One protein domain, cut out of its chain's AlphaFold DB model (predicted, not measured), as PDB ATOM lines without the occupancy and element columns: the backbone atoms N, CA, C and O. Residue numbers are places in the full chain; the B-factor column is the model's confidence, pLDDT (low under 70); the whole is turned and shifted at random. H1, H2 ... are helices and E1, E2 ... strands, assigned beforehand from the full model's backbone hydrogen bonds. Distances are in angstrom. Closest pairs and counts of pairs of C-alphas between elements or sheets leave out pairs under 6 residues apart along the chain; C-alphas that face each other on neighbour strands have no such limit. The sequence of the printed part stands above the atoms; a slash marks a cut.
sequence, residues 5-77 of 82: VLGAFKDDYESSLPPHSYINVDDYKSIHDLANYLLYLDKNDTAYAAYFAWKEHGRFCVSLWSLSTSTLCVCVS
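Overview. This is residues 5 to 77 of the 82 residues of a protein of Echinococcus granulosus (UniProt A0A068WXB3). The model is a loose, open C-shaped arc: H2 stands at one end, the two-stranded hairpin of E1 and E2 at the other, and the short helices H3 and H4 join them along one side. H1 and residues 17 to 30, with no named element, lie across the open side. The printed part has 73 residues with four named helices and two named strands, in the order H1 H2 H3 H4 E1 E2; the class is mixed and the sheet, E1 - E2, antiparallel. It is loose, with a radius of gyration of the C-alphas of 14.7 A, and only just flat, spanning 44 by 29 by 16 A.

Arrangement. H1, residues 10 to 16, and H2, residues 31 to 43, are apart. H2 and H3, residues 45 to 50, only just touch, only at the corner, with 3 pairs of C-alphas within 8 A, and H2 does so with residues 41 to 42 alone; the closest C-alphas, of Leu 41 and Tyr 48, are 5.4 A apart. They run opposite ways at a steep tilt of 69 degrees, only just short of about perpendicular. H3 and H4, residues 53 to 57, meet only through their link. E1, residues 60 to 64, and E2, residues 72 to 76, form an antiparallel hairpin at 151 degrees; N 62 and O 74 are within hydrogen-bond range at 2.9 A, N 76 and O 60 at 2.8 A. The closest C-alphas of H1 and E1, of Ser 16 and Val 62, are 5.9 A apart. Every O i to N i+4 pair is within hydrogen-bond range in H1 and H3, 8 of 9 in H2, and 0 of 1 in H4, where 2 of 2 O i to N i+3 pairs are.

Along the chain. H1 begins at C-alpha 10, (96.427, 112.186, 202.801), and is 10.1 A long. H2 is 18.8 A, E1 12.5 A and E2 12.4 A long, while H3 and H4 are shorter. E2 ends at C-alpha 76, (94.864, 123.858, 187.741).

Size, cuts and confidence. The C-alphas of Lys 43 and Thr 69, the two farthest apart, are 45.1 A apart. Residues 42 to 47, of which 45 to 47 belong to H3, stand free. The printed part has no cut; the link from H1 to H2 is long. Residues 59 to 77 have pLDDT under 70.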
ATOM      1  N   VAL A   5      90.024 121.122 201.995       92.00
ATOM      2  CA  VAL A   5      89.710 119.759 201.532       92.00
ATOM      3  C   VAL A   5      89.432 118.819 202.701       92.00
ATOM      4  O   VAL A   5      89.959 119.002 203.799       92.00
ATOM      5  N   LEU A   6      88.597 117.812 202.452       92.19
ATOM      6  CA  LEU A   6      88.206 116.785 203.415       92.19
ATOM      7  C   LEU A   6      87.839 115.500 202.657       92.19
ATOM      8  O   LEU A   6      87.173 115.571 201.624       92.19
ATOM      9  N   GLY A   7      88.228 114.337 203.186       85.19
ATOM     10  CA  GLY A   7      87.619 113.046 202.831       85.19
ATOM     11  C   GLY A   7      88.476 112.051 202.040       85.19
ATOM     12  O   GLY A   7      88.258 110.855 202.202       85.19
ATOM     13  N   ALA A   8      89.432 112.487 201.211       84.75
ATOM     14  CA  ALA A   8      90.404 111.571 200.596       84.75
ATOM     15  C   ALA A   8      91.554 111.238 201.561       84.75
ATOM     16  O   ALA A   8      91.786 111.968 202.531       84.75
ATOM     17  N   PHE A   9      92.291 110.157 201.289       87.00
ATOM     18  CA  PHE A   9      93.487 109.844 202.067       87.00
ATOM     19  C   PHE A   9      94.557 110.911 201.838       87.00
ATOM     20  O   PHE A   9      94.675 111.479 200.752       87.00
ATOM     21  N   LYS A  10      95.363 111.178 202.868       86.00
ATOM     22  CA  LYS A  10      96.427 112.186 202.801       86.00
ATOM     23  C   LYS A  10      97.384 111.939 201.627       86.00
ATOM     24  O   LYS A  10      97.679 112.870 200.884       86.00
ATOM     25  N   ASP A  11      97.751 110.681 201.405       87.69
ATOM     26  CA  ASP A  11      98.630 110.254 200.311       87.69
ATOM     27  C   ASP A  11      98.056 110.587 198.919       87.69
ATOM     28  O   ASP A  11      98.802 110.927 197.995       87.69
ATOM     29  N   ASP A  12      96.728 110.558 198.755       87.00
ATOM     30  CA  ASP A  12      96.077 110.916 197.488       87.00
ATOM     31  C   ASP A  12      96.262 112.407 197.187       87.00
ATOM     32  O   ASP A  12      96.530 112.793 196.047       87.00
ATOM     33  N   TYR A  13      96.170 113.259 198.211       85.94
ATOM     34  CA  TYR A  13      96.416 114.690 198.057       85.94
ATOM     35  C   TYR A  13      97.894 114.994 197.825       85.94
ATOM     36  O   TYR A  13      98.211 115.796 196.952       85.94
ATOM     37  N   GLU A  14      98.797 114.364 198.576       86.62
ATOM     38  CA  GLU A  14     100.244 114.578 198.437       86.62
ATOM     39  C   GLU A  14     100.779 114.122 197.072       86.62
ATOM     40  O   GLU A  14     101.685 114.751 196.525       86.62
ATOM     41  N   SER A  15     100.202 113.066 196.493       85.50
ATOM     42  CA  SER A  15     100.576 112.578 195.159       85.50
ATOM     43  C   SER A  15      99.968 113.390 194.012       85.50
ATOM     44  O   SER A  15     100.545 113.440 192.924       85.50
ATOM     45  N   SER A  16      98.814 114.023 194.238       81.19
ATOM     46  CA  SER A  16      98.031 114.671 193.178       81.19
ATOM     47  C   SER A  16      98.137 116.194 193.164       81.19
ATOM     48  O   SER A  16      97.953 116.808 192.111       81.19
ATOM     49  N   LEU A  17      98.383 116.826 194.313       83.94
ATOM     50  CA  LEU A  17      98.351 118.277 194.469       83.94
ATOM     51  C   LEU A  17      99.750 118.832 194.748       83.94
ATOM     52  O   LEU A  17     100.551 118.184 195.422       83.94
ATOM     53  N   PRO A  18     100.049 120.064 194.298       87.88
ATOM     54  CA  PRO A  18     101.275 120.728 194.700       87.88
ATOM     55  C   PRO A  18     101.357 120.827 196.227       87.88
ATOM     56  O   PRO A  18     100.340 121.115 196.878       87.88
ATOM     57  N   PRO A  19     102.552 120.667 196.814       85.38
ATOM     58  CA  PRO A  19     102.730 120.889 198.236       85.38
ATOM     59  C   PRO A  19     102.318 122.321 198.591       85.38
ATOM     60  O   PRO A  19     102.535 123.257 197.821       85.38
ATOM     61  N   HIS A  20     101.716 122.485 199.769       88.62
ATOM     62  CA  HIS A  20     101.302 123.790 200.288       88.62
ATOM     63  C   HIS A  20     100.301 124.557 199.391       88.62
ATOM     64  O   HIS A  20     100.260 125.782 199.406       88.62
ATOM     65  N   SER A  21      99.477 123.851 198.604       90.25
ATOM     66  CA  SER A  21      98.443 124.459 197.742       90.25
ATOM     67  C   SER A  21      97.014 124.373 198.296       90.25
ATOM     68  O   SER A  21      96.100 124.972 197.728       90.25
ATOM     69  N   TYR A  22      96.811 123.651 199.399       92.19
ATOM     70  CA  TYR A  22      95.510 123.382 200.011       92.19
ATOM     71  C   TYR A  22      95.626 123.312 201.538       92.19
ATOM     72  O   TYR A  22      96.723 123.176 202.082       92.19
ATOM     73  N   ILE A  23      94.486 123.387 202.223       95.38
ATOM     74  CA  ILE A  23      94.374 123.170 203.670       95.38
ATOM     75  C   ILE A  23      93.565 121.893 203.892       95.38
ATOM     76  O   ILE A  23      92.396 121.839 203.507       95.38
ATOM     77  N   ASN A  24      94.172 120.869 204.493       94.56
ATOM     78  CA  ASN A  24      93.456 119.656 204.882       94.56
ATOM     79  C   ASN A  24      92.832 119.840 206.264       94.56
ATOM     80  O   ASN A  24      93.519 120.209 207.214       94.56
ATOM     81  N   VAL A  25      91.536 119.564 206.387       95.31
ATOM     82  CA  VAL A  25      90.835 119.617 207.676       95.31
ATOM     83  C   VAL A  25      91.425 118.609 208.670       95.31
ATOM     84  O   VAL A  25      91.532 118.928 209.854       95.31
ATOM     85  N   ASP A  26      91.877 117.446 208.191       93.12
ATOM     86  CA  ASP A  26      92.393 116.359 209.036       93.12
ATOM     87  C   ASP A  26      93.768 116.662 209.664       93.12
ATOM     88  O   ASP A  26      94.189 115.978 210.598       93.12
ATOM     89  N   ASP A  27      94.466 117.710 209.206       93.69
ATOM     90  CA  ASP A  27      95.731 118.151 209.810       93.69
ATOM     91  C   ASP A  27      95.521 118.902 211.146       93.69
ATOM     92  O   ASP A  27      96.483 119.177 211.872       93.69
ATOM     93  N   TYR A  28      94.272 119.224 211.506       96.25
ATOM     94  CA  TYR A  28      93.926 119.967 212.717       96.25
ATOM     95  C   TYR A  28      93.252 119.063 213.747       96.25
ATOM     96  O   TYR A  28      92.387 118.250 213.440       96.25
ATOM     97  N   LYS A  29      93.604 119.251 215.023       96.06
ATOM     98  CA  LYS A  29      93.041 118.465 216.137       96.06
ATOM     99  C   LYS A  29      91.552 118.728 216.362       96.06
ATOM    100  O   LYS A  29      90.862 117.896 216.945       96.06
ATOM    101  N   SER A  30      91.070 119.901 215.957       97.56
ATOM    102  CA  SER A  30      89.672 120.300 216.072       97.56
ATOM    103  C   SER A  30      89.301 121.342 215.016       97.56
ATOM    104  O   SER A  30      90.147 122.086 214.520       97.56
ATOM    105  N   ILE A  31      88.000 121.462 214.729       96.62
ATOM    106  CA  ILE A  31      87.466 122.512 213.844       96.62
ATOM    107  C   ILE A  31      87.754 123.915 214.396       96.62
ATOM    108  O   ILE A  31      87.949 124.854 213.629       96.62
ATOM    109  N   HIS A  32      87.821 124.065 215.721       98.19
ATOM    110  CA  HIS A  32      88.183 125.329 216.357       98.19
ATOM    111  C   HIS A  32      89.631 125.732 216.037       98.19
ATOM    112  O   HIS A  32      89.893 126.898 215.751       98.19
ATOM    113  N   ASP A  33      90.563 124.775 216.017       98.44
ATOM    114  CA  ASP A  33      91.959 125.044 215.652       98.44
ATOM    115  C   ASP A  33      92.088 125.444 214.180       98.44
ATOM    116  O   ASP A  33      92.803 126.397 213.864       98.44
ATOM    117  N   LEU A  34      91.337 124.784 213.292       98.00
ATOM    118  CA  LEU A  34      91.241 125.187 211.889       98.00
ATOM    119  C   LEU A  34      90.686 126.613 211.762       98.00
ATOM    120  O   LEU A  34      91.274 127.440 211.069       98.00
ATOM    121  N   ALA A  35      89.594 126.938 212.459       98.00
ATOM    122  CA  ALA A  35      89.005 128.276 212.423       98.00
ATOM    123  C   ALA A  35      89.994 129.355 212.896       98.00
ATOM    124  O   ALA A  35      90.128 130.395 212.250       98.00
ATOM    125  N   ASN A  36      90.742 129.093 213.971       98.44
ATOM    126  CA  ASN A  36      91.785 130.003 214.450       98.44
ATOM    127  C   ASN A  36      92.897 130.199 213.418       98.44
ATOM    128  O   ASN A  36      93.377 131.318 213.236       98.44
ATOM    129  N   TYR A  37      93.287 129.134 212.719       97.94
ATOM    130  CA  TYR A  37      94.277 129.231 211.655       97.94
ATOM    131  C   TYR A  37      93.769 130.047 210.458       97.94
ATOM    132  O   TYR A  37      94.496 130.894 209.941       97.94
ATOM    133  N   LEU A  38      92.508 129.871 210.059       97.62
ATOM    134  CA  LEU A  38      91.897 130.672 208.995       97.62
ATOM    135  C   LEU A  38      91.824 132.161 209.372       97.62
ATOM    136  O   LEU A  38      92.138 133.013 208.547       97.62
ATOM    137  N   LEU A  39      91.495 132.480 210.628       98.19
ATOM    138  CA  LEU A  39      91.518 133.857 211.144       98.19
ATOM    139  C   LEU A  39      92.929 134.459 211.185       98.19
ATOM    140  O   LEU A  39      93.088 135.672 211.057       98.19
ATOM    141  N   TYR A  40      93.953 133.630 211.397       98.19
ATOM    142  CA  TYR A  40      95.345 134.051 211.276       98.19
ATOM    143  C   TYR A  40      95.707 134.367 209.819       98.19
ATOM    144  O   TYR A  40      96.308 135.410 209.566       98.19
ATOM    145  N   LEU A  41      95.312 133.509 208.871       97.19
ATOM    146  CA  LEU A  41      95.559 133.730 207.442       97.19
ATOM    147  C   LEU A  41      94.865 134.989 206.917       97.19
ATOM    148  O   LEU A  41      95.474 135.730 206.156       97.19
ATOM    149  N   ASP A  42      93.640 135.262 207.365       96.81
ATOM    150  CA  ASP A  42      92.882 136.470 207.007       96.81
ATOM    151  C   ASP A  42      93.607 137.772 207.393       96.81
ATOM    152  O   ASP A  42      93.465 138.797 206.735       96.81
ATOM    153  N   LYS A  43      94.429 137.732 208.449       98.12
ATOM    154  CA  LYS A  43      95.169 138.896 208.962       98.12
ATOM    155  C   LYS A  43      96.621 138.958 208.497       98.12
ATOM    156  O   LYS A  43      97.314 139.921 208.824       98.12
ATOM    157  N   ASN A  44      97.114 137.924 207.820       98.12
ATOM    158  CA  ASN A  44      98.516 137.803 207.444       98.12
ATOM    159  C   ASN A  44      98.648 137.517 205.947       98.12
ATOM    160  O   ASN A  44      98.757 136.365 205.521       98.12
ATOM    161  N   ASP A  45      98.718 138.598 205.173       96.31
ATOM    162  CA  ASP A  45      98.849 138.558 203.716       96.31
ATOM    163  C   ASP A  45     100.053 137.733 203.252       96.31
ATOM    164  O   ASP A  45      99.959 137.013 202.265       96.31
ATOM    165  N   THR A  46     101.176 137.779 203.978       97.06
ATOM    166  CA  THR A  46     102.378 137.001 203.643       97.06
ATOM    167  C   THR A  46     102.127 135.503 203.791       97.06
ATOM    168  O   THR A  46     102.491 134.721 202.912       97.06
ATOM    169  N   ALA A  47     101.488 135.090 204.889       96.50
ATOM    170  CA  ALA A  47     101.144 133.689 205.108       96.50
ATOM    171  C   ALA A  47     100.094 133.205 204.099       96.50
ATOM    172  O   ALA A  47     100.215 132.101 203.573       96.50
ATOM    173  N   TYR A  48      99.104 134.041 203.777       95.56
ATOM    174  CA  TYR A  48      98.118 133.744 202.739       95.56
ATOM    175  C   TYR A  48      98.762 133.625 201.349       95.56
ATOM    176  O   TYR A  48      98.469 132.689 200.605       95.56
ATOM    177  N   ALA A  49      99.676 134.535 201.003       93.88
ATOM    178  CA  ALA A  49     100.380 134.542 199.723       93.88
ATOM    179  C   ALA A  49     101.262 133.298 199.521       93.88
ATOM    180  O   ALA A  49     101.375 132.810 198.395       93.88
ATOM    181  N   ALA A  50     101.830 132.745 200.598       93.75
ATOM    182  CA  ALA A  50     102.676 131.551 200.542       93.75
ATOM    183  C   ALA A  50     101.959 130.335 199.919       93.75
ATOM    184  O   ALA A  50     102.579 129.568 199.181       93.75
ATOM    185  N   TYR A  51     100.639 130.216 200.104       93.69
ATOM    186  CA  TYR A  51      99.812 129.165 199.491       93.69
ATOM    187  C   TYR A  51      99.705 129.249 197.963       93.69
ATOM    188  O   TYR A  51      99.150 128.349 197.327       93.69
ATOM    189  N   PHE A  52     100.196 130.325 197.350       91.25
ATOM    190  CA  PHE A  52     100.187 130.517 195.902       91.25
ATOM    191  C   PHE A  52     101.570 130.372 195.262       91.25
ATOM    192  O   PHE A  52     101.656 130.447 194.038       91.25
ATOM    193  N   ALA A  53     102.622 130.098 196.045       89.69
ATOM    194  CA  ALA A  53     103.991 129.937 195.544       89.69
ATOM    195  C   ALA A  53     104.114 128.824 194.485       89.69
ATOM    196  O   ALA A  53     104.874 128.947 193.528       89.69
ATOM    197  N   TRP A  54     103.296 127.770 194.587       85.88
ATOM    198  CA  TRP A  54     103.262 126.689 193.595       85.88
ATOM    199  C   TRP A  54     102.951 127.182 192.174       85.88
ATOM    200  O   TRP A  54     103.355 126.540 191.207       85.88
ATOM    201  N   LYS A  55     102.275 128.326 192.008       84.12
ATOM    202  CA  LYS A  55     101.943 128.871 190.682       84.12
ATOM    203  C   LYS A  55     103.173 129.269 189.878       84.12
ATOM    204  O   LYS A  55     103.132 129.222 188.650       84.12
ATOM    205  N   GLU A  56     104.273 129.608 190.544       81.75
ATOM    206  CA  GLU A  56     105.542 129.916 189.879       81.75
ATOM    207  C   GLU A  56     106.130 128.687 189.172       81.75
ATOM    208  O   GLU A  56     106.944 128.816 188.263       81.75
ATOM    209  N   HIS A  57     105.713 127.483 189.574       76.44
ATOM    210  CA  HIS A  57     106.250 126.220 189.072       76.44
ATOM    211  C   HIS A  57     105.454 125.681 187.865       76.44
ATOM    212  O   HIS A  57     105.788 124.630 187.321       76.44
ATOM    213  N   GLY A  58     104.438 126.420 187.393       70.31
ATOM    214  CA  GLY A  58     103.727 126.150 186.143       70.31
ATOM    215  C   GLY A  58     102.366 125.466 186.309       70.31
ATOM    216  O   GLY A  58     101.646 125.680 187.282       70.31
ATOM    217  N   ARG A  59     101.960 124.695 185.290       66.88
ATOM    218  CA  ARG A  59     100.641 124.040 185.242       66.88
ATOM    219  C   ARG A  59     100.673 122.705 185.971       66.88
ATOM    220  O   ARG A  59     101.437 121.825 185.583       66.88
ATOM    221  N   PHE A  60      99.763 122.528 186.923       69.25
ATOM    222  CA  PHE A  60      99.541 121.246 187.583       69.25
ATOM    223  C   PHE A  60      98.282 120.602 187.040       69.25
ATOM    224  O   PHE A  60      97.226 121.223 186.982       69.25
ATOM    225  N   CYS A  61      98.408 119.358 186.608       64.38
ATOM    226  CA  CYS A  61      97.331 118.625 185.982       64.38
ATOM    227  C   CYS A  61      97.012 117.407 186.844       64.38
ATOM    228  O   CYS A  61      97.832 116.503 186.968       64.38
ATOM    229  N   VAL A  62      95.824 117.417 187.445       64.75
ATOM    230  CA  VAL A  62      95.309 116.306 188.242       64.75
ATOM    231  C   VAL A  62      94.513 115.404 187.309       64.75
ATOM    232  O   VAL A  62      93.548 115.842 186.674       64.75
ATOM    233  N   SER A  63      94.919 114.145 187.197       60.47
ATOM    234  CA  SER A  63      94.157 113.135 186.471       60.47
ATOM    235  C   SER A  63      93.086 112.565 187.392       60.47
ATOM    236  O   SER A  63      93.377 111.713 188.229       60.47
ATOM    237  N   LEU A  64      91.845 113.022 187.239       57.62
ATOM    238  CA  LEU A  64      90.714 112.395 187.911       57.62
ATOM    239  C   LEU A  64      90.276 111.181 187.090       57.62
ATOM    240  O   LEU A  64      89.995 111.283 185.891       57.62
ATOM    241  N   TRP A  65      90.215 110.021 187.740       49.06
ATOM    242  CA  TRP A  65      89.590 108.843 187.152       49.06
ATOM    243  C   TRP A  65      88.099 109.121 186.940       49.06
ATOM    244  O   TRP A  65      87.346 109.345 187.883       49.06
ATOM    245  N   SER A  66      87.683 109.128 185.678       49.88
ATOM    246  CA  SER A  66      86.281 109.202 185.288       49.88
ATOM    247  C   SER A  66      85.742 107.779 185.121       49.88
ATOM    248  O   SER A  66      86.422 106.911 184.580       49.88
ATOM    249  N   LEU A  67      84.500 107.539 185.555       50.38
ATOM    250  CA  LEU A  67      83.783 106.273 185.324       50.38
ATOM    251  C   LEU A  67      83.521 106.008 183.827       50.38
ATOM    252  O   LEU A  67      83.237 104.881 183.430       50.38
ATOM    253  N   SER A  68      83.634 107.039 182.986       54.66
ATOM    254  CA  SER A  68      83.748 106.914 181.535       54.66
ATOM    255  C   SER A  68      85.226 106.779 181.166       54.66
ATOM    256  O   SER A  68      86.034 107.576 181.628       54.66
ATOM    257  N   THR A  69      85.567 105.809 180.315       52.91
ATOM    258  CA  THR A  69      86.917 105.407 179.833       52.91
ATOM    259  C   THR A  69      87.882 106.513 179.350       52.91
ATOM    260  O   THR A  69      88.993 106.214 178.923       52.91
ATOM    261  N   SER A  70      87.499 107.786 179.409       55.94
ATOM    262  CA  SER A  70      88.362 108.939 179.161       55.94
ATOM    263  C   SER A  70      88.784 109.582 180.485       55.94
ATOM    264  O   SER A  70      87.950 110.133 181.202       55.94
ATOM    265  N   THR A  71      90.078 109.548 180.805       52.81
ATOM    266  CA  THR A  71      90.653 110.300 181.930       52.81
ATOM    267  C   THR A  71      90.402 111.793 181.730       52.81
ATOM    268  O   THR A  71      90.873 112.373 180.748       52.81
ATOM    269  N   LEU A  72      89.683 112.435 182.656       54.34
ATOM    270  CA  LEU A  72      89.545 113.887 182.644       54.34
ATOM    271  C   LEU A  72      90.768 114.482 183.345       54.34
ATOM    272  O   LEU A  72      90.982 114.291 184.542       54.34
ATOM    273  N   CYS A  73      91.588 115.194 182.583       54.75
ATOM    274  CA  CYS A  73      92.716 115.935 183.118       54.75
ATOM    275  C   CYS A  73      92.234 117.331 183.531       54.75
ATOM    276  O   CYS A  73      91.925 118.159 182.670       54.75
ATOM    277  N   VAL A  74      92.135 117.595 184.835       61.47
ATOM    278  CA  VAL A  74      91.837 118.940 185.335       61.47
ATOM    279  C   VAL A  74      93.164 119.643 185.576       61.47
ATOM    280  O   VAL A  74      93.858 119.379 186.556       61.47
ATOM    281  N   CYS A  75      93.532 120.538 184.661       60.78
ATOM    282  CA  CYS A  75      94.698 121.389 184.850       60.78
ATOM    283  C   CYS A  75      94.327 122.614 185.686       60.78
ATOM    284  O   CYS A  75      93.580 123.491 185.247       60.78
ATOM    285  N   VAL A  76      94.878 122.674 186.893       64.44
ATOM    286  CA  VAL A  76      94.864 123.858 187.741       64.44
ATOM    287  C   VAL A  76      95.996 124.761 187.247       64.44
ATOM    288  O   VAL A  76      97.176 124.532 187.504       64.44
ATOM    289  N   SER A  77      95.632 125.769 186.458       58.50
ATOM    290  CA  SER A  77      96.536 126.813 185.975       58.50
ATOM    291  C   SER A  77      95.976 128.164 186.388       58.50
ATOM    292  O   SER A  77      94.782 128.414 186.211       58.50
TER     293      SER A  77